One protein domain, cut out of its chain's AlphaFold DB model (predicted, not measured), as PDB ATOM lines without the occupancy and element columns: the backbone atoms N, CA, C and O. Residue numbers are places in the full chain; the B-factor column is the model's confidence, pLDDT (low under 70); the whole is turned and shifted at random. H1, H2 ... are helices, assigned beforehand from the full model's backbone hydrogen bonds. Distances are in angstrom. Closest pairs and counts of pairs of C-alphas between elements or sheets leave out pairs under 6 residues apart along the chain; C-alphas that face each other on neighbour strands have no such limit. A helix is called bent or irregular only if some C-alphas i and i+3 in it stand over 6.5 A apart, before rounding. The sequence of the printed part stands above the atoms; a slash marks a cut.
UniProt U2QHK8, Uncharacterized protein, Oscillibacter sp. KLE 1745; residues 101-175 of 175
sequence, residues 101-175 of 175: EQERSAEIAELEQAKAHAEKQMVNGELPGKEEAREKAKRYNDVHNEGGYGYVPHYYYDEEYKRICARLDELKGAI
ATOM      1  N   GLU A 101       2.075  15.555  39.676       90.56
ATOM      2  CA  GLU A 101       2.173  14.117  39.384       90.56
ATOM      3  C   GLU A 101       1.528  13.757  38.040       90.56
ATOM      4  O   GLU A 101       2.095  12.990  37.260       90.56
ATOM      5  N   GLN A 102       0.346  14.314  37.757       89.44
ATOM      6  CA  GLN A 102      -0.359  14.104  36.493       89.44
ATOM      7  C   GLN A 102       0.425  14.675  35.310       89.44
ATOM      8  O   GLN A 102       0.580  13.983  34.307       89.44
ATOM      9  N   GLU A 103       0.951  15.894  35.436       92.69
ATOM     10  CA  GLU A 103       1.801  16.522  34.419       92.69
ATOM     11  C   GLU A 103       3.080  15.706  34.192       92.69
ATOM     12  O   GLU A 103       3.404  15.396  33.045       92.69
ATOM     13  N   ARG A 104       3.748  15.252  35.266       93.50
ATOM     14  CA  ARG A 104       4.930  14.379  35.161       93.50
ATOM     15  C   ARG A 104       4.600  13.068  34.447       93.50
ATOM     16  O   ARG A 104       5.336  12.640  33.563       93.50
ATOM     17  N   SER A 105       3.497  12.426  34.824       93.50
ATOM     18  CA  SER A 105       3.069  11.148  34.246       93.50
ATOM     19  C   SER A 105       2.691  11.281  32.769       93.50
ATOM     20  O   SER A 105       3.033  10.408  31.970       93.50
ATOM     21  N   ALA A 106       2.020  12.373  32.396       96.12
ATOM     22  CA  ALA A 106       1.693  12.676  31.007       96.12
ATOM     23  C   ALA A 106       2.961  12.923  30.175       96.12
ATOM     24  O   ALA A 106       3.106  12.324  29.110       96.12
ATOM     25  N   GLU A 107       3.914  13.711  30.688       96.94
ATOM     26  CA  GLU A 107       5.195  13.968  30.013       96.94
ATOM     27  C   GLU A 107       5.987  12.665  29.804       96.94
ATOM     28  O   GLU A 107       6.490  12.411  28.709       96.94
ATOM     29  N   ILE A 108       6.050  11.792  30.817       97.44
ATOM     30  CA  ILE A 108       6.687  10.472  30.689       97.44
ATOM     31  C   ILE A 108       6.026   9.657  29.572       97.44
ATOM     32  O   ILE A 108       6.736   9.103  28.735       97.44
ATOM     33  N   ALA A 109       4.692   9.586  29.534       97.69
ATOM     34  CA  ALA A 109       3.973   8.808  28.527       97.69
ATOM     35  C   ALA A 109       4.228   9.326  27.099       97.69
ATOM     36  O   ALA A 109       4.483   8.534  26.186       97.69
ATOM     37  N   GLU A 110       4.216  10.648  26.903       97.62
ATOM     38  CA  GLU A 110       4.528  11.274  25.614       97.62
ATOM     39  C   GLU A 110       5.970  10.984  25.174       97.62
ATOM     40  O   GLU A 110       6.215  10.596  24.027       97.62
ATOM     41  N   LEU A 111       6.935  11.111  26.087       98.00
ATOM     42  CA  LEU A 111       8.344  10.850  25.798       98.00
ATOM     43  C   LEU A 111       8.625   9.365  25.539       98.00
ATOM     44  O   LEU A 111       9.423   9.045  24.659       98.00
ATOM     45  N   GLU A 112       7.973   8.445  26.251       97.94
ATOM     46  CA  GLU A 112       8.068   7.005  25.980       97.94
ATOM     47  C   GLU A 112       7.537   6.665  24.587       97.94
ATOM     48  O   GLU A 112       8.164   5.896  23.850       97.94
ATOM     49  N   GLN A 113       6.419   7.279  24.191       97.81
ATOM     50  CA  GLN A 113       5.881   7.127  22.846       97.81
ATOM     51  C   GLN A 113       6.852   7.683  21.793       97.81
ATOM     52  O   GLN A 113       7.122   7.013  20.790       97.81
ATOM     53  N   ALA A 114       7.414   8.874  22.016       97.19
ATOM     54  CA  ALA A 114       8.393   9.482  21.120       97.19
ATOM     55  C   ALA A 114       9.660   8.620  20.986       97.19
ATOM     56  O   ALA A 114      10.108   8.342  19.872       97.19
ATOM     57  N   LYS A 115      10.183   8.106  22.107       97.44
ATOM     58  CA  LYS A 115      11.318   7.174  22.157       97.44
ATOM     59  C   LYS A 115      11.040   5.915  21.337       97.44
ATOM     60  O   LYS A 115      11.851   5.552  20.489       97.44
ATOM     61  N   ALA A 116       9.876   5.292  21.523       97.56
ATOM     62  CA  ALA A 116       9.484   4.102  20.769       97.56
ATOM     63  C   ALA A 116       9.330   4.381  19.262       97.56
ATOM     64  O   ALA A 116       9.631   3.522  18.431       97.56
ATOM     65  N   HIS A 117       8.859   5.571  18.879       96.88
ATOM     66  CA  HIS A 117       8.798   5.973  17.473       96.88
ATOM     67  C   HIS A 117      10.185   6.215  16.874       96.88
ATOM     68  O   HIS A 117      10.430   5.775  15.752       96.88
ATOM     69  N   ALA A 118      11.088   6.851  17.617       96.81
ATOM     70  CA  ALA A 118      12.471   7.052  17.207       96.81
ATOM     71  C   ALA A 118      13.196   5.708  17.016       96.81
ATOM     72  O   ALA A 118      13.806   5.475  15.977       96.81
ATOM     73  N   GLU A 119      13.043   4.770  17.952       96.56
ATOM     74  CA  GLU A 119      13.645   3.429  17.872       96.56
ATOM     75  C   GLU A 119      13.163   2.635  16.651       96.56
ATOM     76  O   GLU A 119      13.945   1.919  16.030       96.56
ATOM     77  N   LYS A 120      11.903   2.812  16.232       96.75
ATOM     78  CA  LYS A 120      11.383   2.215  14.986       96.75
ATOM     79  C   LYS A 120      12.001   2.806  13.715       96.75
ATOM     80  O   LYS A 120      11.930   2.164  12.671       96.75
ATOM     81  N   GLN A 121      12.548   4.022  13.773       95.12
ATOM     82  CA  GLN A 121      13.200   4.686  12.639       95.12
ATOM     83  C   GLN A 121      14.707   4.411  12.566       95.12
ATOM     84  O   GLN A 121      15.332   4.751  11.559       95.12
ATOM     85  N   MET A 122      15.291   3.808  13.605       95.12
ATOM     86  CA  MET A 122      16.715   3.491  13.637       95.12
ATOM     87  C   MET A 122      17.092   2.495  12.542       95.12
ATOM     88  O   MET A 122      16.415   1.490  12.319       95.12
ATOM     89  N   VAL A 123      18.231   2.740  11.903       92.44
ATOM     90  CA  VAL A 123      18.852   1.814  10.955       92.44
ATOM     91  C   VAL A 123      20.195   1.410  11.542       92.44
ATOM     92  O   VAL A 123      21.014   2.263  11.853       92.44
ATOM     93  N   ASN A 124      20.407   0.106  11.743       91.38
ATOM     94  CA  ASN A 124      21.590  -0.436  12.432       91.38
ATOM     95  C   ASN A 124      21.819   0.144  13.843       91.38
ATOM     96  O   ASN A 124      22.951   0.219  14.307       91.38
ATOM     97  N   GLY A 125      20.740   0.529  14.531       89.00
ATOM     98  CA  GLY A 125      20.804   1.115  15.875       89.00
ATOM     99  C   GLY A 125      21.125   2.610  15.904       89.00
ATOM    100  O   GLY A 125      21.286   3.163  16.985       89.00
ATOM    101  N   GLU A 126      21.188   3.270  14.746       91.88
ATOM    102  CA  GLU A 126      21.516   4.691  14.643       91.88
ATOM    103  C   GLU A 126      20.366   5.487  14.015       91.88
ATOM    104  O   GLU A 126      19.647   5.011  13.129       91.88
ATOM    105  N   LEU A 127      20.195   6.719  14.494       95.94
ATOM    106  CA  LEU A 127      19.333   7.727  13.884       95.94
ATOM    107  C   LEU A 127      20.164   8.666  13.005       95.94
ATOM    108  O   LEU A 127      21.349   8.870  13.275       95.94
ATOM    109  N   PRO A 128      19.547   9.285  11.985       95.25
ATOM    110  CA  PRO A 128      20.223  10.285  11.173       95.25
ATOM    111  C   PRO A 128      20.664  11.501  11.999       95.25
ATOM    112  O   PRO A 128      20.121  11.808  13.068       95.25
ATOM    113  N   GLY A 129      21.610  12.256  11.442       95.94
ATOM    114  CA  GLY A 129      21.899  13.607  11.913       95.94
ATOM    115  C   GLY A 129      20.725  14.559  11.651       95.94
ATOM    116  O   GLY A 129      19.849  14.297  10.826       95.94
ATOM    117  N   LYS A 130      20.718  15.711  12.328       95.69
ATOM    118  CA  LYS A 130      19.632  16.702  12.231       95.69
ATOM    119  C   LYS A 130      19.353  17.174  10.799       95.69
ATOM    120  O   LYS A 130      18.194  17.269  10.404       95.69
ATOM    121  N   GLU A 131      20.397  17.476  10.029       96.12
ATOM    122  CA  GLU A 131      20.226  17.929   8.640       96.12
ATOM    123  C   GLU A 131      19.726  16.800   7.732       96.12
ATOM    124  O   GLU A 131      18.809  17.009   6.945       96.12
ATOM    125  N   GLU A 132      20.211  15.572   7.915       94.50
ATOM    126  CA  GLU A 132      19.726  14.416   7.157       94.50
ATOM    127  C   GLU A 132      18.245  14.108   7.469       94.50
ATOM    128  O   GLU A 132      17.467  13.795   6.567       94.50
ATOM    129  N   ALA A 133      17.808  14.248   8.726       95.31
ATOM    130  CA  ALA A 133      16.397  14.119   9.097       95.31
ATOM    131  C   ALA A 133      15.519  15.185   8.416       95.31
ATOM    132  O   ALA A 133      14.439  14.875   7.907       95.31
ATOM    133  N   ARG A 134      16.001  16.434   8.338       94.62
ATOM    134  CA  ARG A 134      15.324  17.519   7.605       94.62
ATOM    135  C   ARG A 134      15.247  17.241   6.112       94.62
ATOM    136  O   ARG A 134      14.199  17.460   5.508       94.62
ATOM    137  N   GLU A 135      16.322  16.737   5.517       95.75
ATOM    138  CA  GLU A 135      16.338  16.345   4.110       95.75
ATOM    139  C   GLU A 135      15.359  15.200   3.832       95.75
ATOM    140  O   GLU A 135      14.634  15.254   2.839       95.75
ATOM    141  N   LYS A 136      15.259  14.206   4.725       93.94
ATOM    142  CA  LYS A 136      14.255  13.130   4.638       93.94
ATOM    143  C   LYS A 136      12.830  13.677   4.711       93.94
ATOM    144  O   LYS A 136      12.011  13.315   3.868       93.94
ATOM    145  N   ALA A 137      12.556  14.589   5.644       94.00
ATOM    146  CA  ALA A 137      11.258  15.253   5.762       94.00
ATOM    147  C   ALA A 137      10.903  16.046   4.496       94.00
ATOM    148  O   ALA A 137       9.811  15.893   3.946       94.00
ATOM    149  N   LYS A 138      11.852  16.839   3.983       94.38
ATOM    150  CA  LYS A 138      11.686  17.590   2.735       94.38
ATOM    151  C   LYS A 138      11.433  16.652   1.559       94.38
ATOM    152  O   LYS A 138      10.503  16.875   0.797       94.38
ATOM    153  N   ARG A 139      12.214  15.577   1.436       94.56
ATOM    154  CA  ARG A 139      12.057  14.587   0.366       94.56
ATOM    155  C   ARG A 139      10.690  13.918   0.414       94.56
ATOM    156  O   ARG A 139      10.083  13.734  -0.633       94.56
ATOM    157  N   TYR A 140      10.200  13.580   1.606       95.19
ATOM    158  CA  TYR A 140       8.847  13.061   1.768       95.19
ATOM    159  C   TYR A 140       7.814  14.079   1.283       95.19
ATOM    160  O   TYR A 140       6.949  13.729   0.488       95.19
ATOM    161  N   ASN A 141       7.927  15.338   1.713       94.69
ATOM    162  CA  ASN A 141       7.006  16.397   1.305       94.69
ATOM    163  C   ASN A 141       7.011  16.620  -0.214       94.69
ATOM    164  O   ASN A 141       5.957  16.728  -0.830       94.69
ATOM    165  N   ASP A 142       8.195  16.646  -0.823       94.12
ATOM    166  CA  ASP A 142       8.361  16.825  -2.265       94.12
ATOM    167  C   ASP A 142       7.721  15.660  -3.046       94.12
ATOM    168  O   ASP A 142       7.089  15.882  -4.075       94.12
ATOM    169  N   VAL A 143       7.846  14.421  -2.551       94.62
ATOM    170  CA  VAL A 143       7.327  13.210  -3.218       94.62
ATOM    171  C   VAL A 143       5.829  13.002  -2.995       94.62
ATOM    172  O   VAL A 143       5.127  12.605  -3.920       94.62
ATOM    173  N   HIS A 144       5.340  13.216  -1.774       92.81
ATOM    174  CA  HIS A 144       3.977  12.844  -1.382       92.81
ATOM    175  C   HIS A 144       3.000  14.016  -1.366       92.81
ATOM    176  O   HIS A 144       1.801  13.796  -1.504       92.81
ATOM    177  N   ASN A 145       3.504  15.242  -1.229       90.88
ATOM    178  CA  ASN A 145       2.688  16.452  -1.162       90.88
ATOM    179  C   ASN A 145       3.049  17.453  -2.268       90.88
ATOM    180  O   ASN A 145       2.593  18.593  -2.214       90.88
ATOM    181  N   GLU A 146       3.896  17.067  -3.230       91.00
ATOM    182  CA  GLU A 146       4.379  17.929  -4.323       91.00
ATOM    183  C   GLU A 146       5.031  19.235  -3.818       91.00
ATOM    184  O   GLU A 146       4.999  20.272  -4.478       91.00
ATOM    185  N   GLY A 147       5.595  19.205  -2.604       80.75
ATOM    186  CA  GLY A 147       6.147  20.386  -1.932       80.75
ATOM    187  C   GLY A 147       5.096  21.345  -1.349       80.75
ATOM    188  O   GLY A 147       5.460  22.399  -0.828       80.75
ATOM    189  N   GLY A 148       3.811  20.996  -1.420       81.94
ATOM    190  CA  GLY A 148       2.682  21.759  -0.891       81.94
ATOM    191  C   GLY A 148       2.397  21.513   0.594       81.94
ATOM    192  O   GLY A 148       3.255  21.084   1.366       81.94
ATOM    193  N   TYR A 149       1.160  21.805   1.001       82.00
ATOM    194  CA  TYR A 149       0.695  21.664   2.382       82.00
ATOM    195  C   TYR A 149       0.016  20.306   2.576       82.00
ATOM    196  O   TYR A 149      -1.195  20.174   2.401       82.00
ATOM    197  N   GLY A 150       0.802  19.290   2.921       88.38
ATOM    198  CA  GLY A 150       0.303  17.966   3.282       88.38
ATOM    199  C   GLY A 150       0.992  17.420   4.529       88.38
ATOM    200  O   GLY A 150       1.873  18.057   5.108       88.38
ATOM    201  N   TYR A 151       0.570  16.236   4.970       92.94
ATOM    202  CA  TYR A 151       1.184  15.576   6.118       92.94
ATOM    203  C   TYR A 151       2.641  15.217   5.812       92.94
ATOM    204  O   TYR A 151       2.933  14.626   4.774       92.94
ATOM    205  N   VAL A 152       3.546  15.529   6.737       93.25
ATOM    206  CA  VAL A 152       4.939  15.079   6.706       93.25
ATOM    207  C   VAL A 152       5.211  14.354   8.022       93.25
ATOM    208  O   VAL A 152       5.007  14.951   9.082       93.25
ATOM    209  N   PRO A 153       5.631  13.077   7.996       92.75
ATOM    210  CA  PRO A 153       5.947  12.357   9.217       92.75
ATOM    211  C   PRO A 153       7.154  12.987   9.912       92.75
ATOM    212  O   PRO A 153       8.066  13.504   9.266       92.75
ATOM    213  N   HIS A 154       7.167  12.924  11.243       95.50
ATOM    214  CA  HIS A 154       8.320  13.372  12.018       95.50
ATOM    215  C   HIS A 154       9.482  12.395  11.836       95.50
ATOM    216  O   HIS A 154       9.328  11.196  12.080       95.50
ATOM    217  N   TYR A 155      10.636  12.912  11.421       96.06
ATOM    218  CA  TYR A 155      11.878  12.152  11.314       96.06
ATOM    219  C   TYR A 155      12.763  12.487  12.511       96.06
ATOM    220  O   TYR A 155      13.267  13.606  12.614       96.06
ATOM    221  N   TYR A 156      12.943  11.517  13.404       97.31
ATOM    222  CA  TYR A 156      13.770  11.690  14.595       97.31
ATOM    223  C   TYR A 156      15.257  11.723  14.227       97.31
ATOM    224  O   TYR A 156      15.694  11.059  13.284       97.31
ATOM    225  N   TYR A 157      16.041  12.474  14.999       97.12
ATOM    226  CA  TYR A 157      17.499  12.554  14.862       97.12
ATOM    227  C   TYR A 157      18.208  12.259  16.186       97.12
ATOM    228  O   TYR A 157      17.625  12.367  17.264       97.12
ATOM    229  N   ASP A 158      19.488  11.904  16.103       96.56
ATOM    230  CA  ASP A 158      20.270  11.400  17.242       96.56
ATOM    231  C   ASP A 158      20.254  12.329  18.480       96.56
ATOM    232  O   ASP A 158      19.945  11.899  19.592       96.56
ATOM    233  N   GLU A 159      20.497  13.632  18.308       96.69
ATOM    234  CA  GLU A 159      20.475  14.596  19.425       96.69
ATOM    235  C   GLU A 159      19.084  14.786  20.053       96.69
ATOM    236  O   GLU A 159      18.966  15.142  21.226       96.69
ATOM    237  N   GLU A 160      18.009  14.625  19.280       97.38
ATOM    238  CA  GLU A 160      16.640  14.644  19.807       97.38
ATOM    239  C   GLU A 160      16.371  13.399  20.644       97.38
ATOM    240  O   GLU A 160      15.916  13.524  21.779       97.38
ATOM    241  N   TYR A 161      16.743  12.223  20.143       97.69
ATOM    242  CA  TYR A 161      16.616  10.972  20.885       97.69
ATOM    243  C   TYR A 161      17.390  11.001  22.208       97.69
ATOM    244  O   TYR A 161      16.843  10.656  23.252       97.69
ATOM    245  N   LYS A 162      18.632  11.500  22.201       96.94
ATOM    246  CA  LYS A 162      19.434  11.664  23.425       96.94
ATOM    247  C   LYS A 162      18.764  12.585  24.445       96.94
ATOM    248  O   LYS A 162      18.794  12.283  25.635       96.94
ATOM    249  N   ARG A 163      18.131  13.676  23.996       97.69
ATOM    250  CA  ARG A 163      17.365  14.577  24.876       97.69
ATOM    251  C   ARG A 163      16.118  13.905  25.442       97.69
ATOM    252  O   ARG A 163      15.864  14.057  26.631       97.69
ATOM    253  N   ILE A 164      15.386  13.144  24.627       97.88
ATOM    254  CA  ILE A 164      14.228  12.358  25.077       97.88
ATOM    255  C   ILE A 164      14.653  11.374  26.174       97.88
ATOM    256  O   ILE A 164      14.043  11.347  27.240       97.88
ATOM    257  N   CYS A 165      15.724  10.608  25.949       97.31
ATOM    258  CA  CYS A 165      16.240   9.654  26.931       97.31
ATOM    259  C   CYS A 165      16.698  10.345  28.222       97.31
ATOM    260  O   CYS A 165      16.265   9.951  29.298       97.31
ATOM    261  N   ALA A 166      17.495  11.415  28.121       97.31
ATOM    262  CA  ALA A 166      17.962  12.156  29.292       97.31
ATOM    263  C   ALA A 166      16.800  12.726  30.122       97.31
ATOM    264  O   ALA A 166      16.828  12.663  31.349       97.31
ATOM    265  N   ARG A 167      15.757  13.244  29.460       97.31
ATOM    266  CA  ARG A 167      14.570  13.770  30.142       97.31
ATOM    267  C   ARG A 167      13.747  12.665  30.805       97.31
ATOM    268  O   ARG A 167      13.276  12.850  31.920       97.31
ATOM    269  N   LEU A 168      13.601  11.509  30.159       97.19
ATOM    270  CA  LEU A 168      12.960  10.342  30.774       97.19
ATOM    271  C   LEU A 168      13.709   9.865  32.020       97.19
ATOM    272  O   LEU A 168      13.065   9.560  33.022       97.19
ATOM    273  N   ASP A 169      15.040   9.819  31.968       95.88
ATOM    274  CA  ASP A 169      15.868   9.429  33.110       95.88
ATOM    275  C   ASP A 169      15.722  10.427  34.269       95.88
ATOM    276  O   ASP A 169      15.560  10.016  35.416       95.88
ATOM    277  N   GLU A 170      15.692  11.730  33.975       95.62
ATOM    278  CA  GLU A 170      15.424  12.782  34.964       95.62
ATOM    279  C   GLU A 170      14.045  12.603  35.624       95.62
ATOM    280  O   GLU A 170      13.937  12.562  36.849       95.62
ATOM    281  N   LEU A 171      12.988  12.442  34.822       94.25
ATOM    282  CA  LEU A 171      11.606  12.342  35.305       94.25
ATOM    283  C   LEU A 171      11.330  11.057  36.098       94.25
ATOM    284  O   LEU A 171      10.488  11.058  36.998       94.25
ATOM    285  N   LYS A 172      12.012   9.956  35.760       91.69
ATOM    286  CA  LYS A 172      11.887   8.661  36.450       91.69
ATOM    287  C   LYS A 172      12.822   8.532  37.649       91.69
ATOM    288  O   LYS A 172      12.510   7.780  38.566       91.69
ATOM    289  N   GLY A 173      13.955   9.233  37.638       85.06
ATOM    290  CA  GLY A 173      14.935   9.249  38.722       85.06
ATOM    291  C   GLY A 173      14.598  10.207  39.867       85.06
ATOM    292  O   GLY A 173      15.224  10.125  40.917       85.06
ATOM    293  N   ALA A 174      13.615  11.095  39.694       68.31
ATOM    294  CA  ALA A 174      13.158  12.047  40.711       68.31
ATOM    295  C   ALA A 174      12.232  11.438  41.798       68.31
ATOM    296  O   ALA A 174      11.499  12.186  42.448       68.31
ATOM    297  N   ILE A 175      12.236  10.108  41.969       51.78
ATOM    298  CA  ILE A 175      11.404   9.354  42.930       51.78
ATOM    299  C   ILE A 175      12.197   9.047  44.202       51.78
ATOM    300  O   ILE A 175      13.335   8.543  44.077       51.78
TER     301      ILE A 175
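AT A GLANCE: This is residues 101 to 175 of the 175 residues of an uncharacterized protein of Oscillibacter sp. KLE 1745 (UniProt U2QHK8). Two helices, H1 and H3, lie side by side and run opposite ways, and a third helix, H2, reaches away from one end of this pair as a separate arm. After H2, the long stretch of residues 145 to 157 folds back from the far end of that arm to the start of H3. The printed part has 75 residues with three named helices, in the order H1, H2, H3, and no named strand; its class is all helix. The whole is loose and elongated, with a radius of gyration of the C-alphas of 14.8 A and spans of 48 by 27 by 17 A.

IN THESE COORDINATES: H1, the longest helix, holds residues 101 to 121 and measures 30.4 A from first to last C-alpha; C-alpha 101 is at (2.173, 14.117, 39.384) and C-alpha 121 at (13.200, 4.686, 12.639). H3 holds residues 158 to 173 and measures 22.2 A, ending with C-alpha 173 at (14.935, 9.249, 38.722). H2 holds residues 130 to 144 and measures 21.1 A; its C-alpha 144 is at (3.977, 12.844, -1.382). No helix is bent or irregular.

HOW THE PARTS SIT: H1 and H3 touch, with 12 pairs of C-alphas within 8 A. Their closest C-alphas are those of Leu 111 and Ile 164, 6.1 A apart, and their centres are 9.7 A apart. They run opposite ways at a shallow tilt of 34 degrees, only just short of steep. H2 and H3 are close but not clearly touching, with 2 pairs of C-alphas within 8 A. Their closest C-alphas are those of Lys 130 and Asp 158, 7.3 A apart, while their centres are 24.5 A apart. H2 and H3 run opposite ways at a steep tilt of 68 degrees, only just short of about perpendicular. H1 and H2 are apart. In H1, H2 and H3 every O i to N i+4 pair is within hydrogen-bond range.

THE WHOLE: The two C-alphas farthest apart are those of Glu 146 and Ile 175, at 48.5 A. The first and last printed C-alphas, of Glu 101 and Ile 175, are 11.0 A apart, and Ile 175 is the chain's last residue. The printed part has no cut. The link from H1 to H2 has 8 residues and is short; the link from H2 to H3 has 13 residues and is long. Its C-alphas, 145 to 157, lie 4 to 24 A from the mean of the C-alphas. The mean pLDDT of the printed part is 93.5, and the model's confidence is low, under 70, at residues 174 to 175.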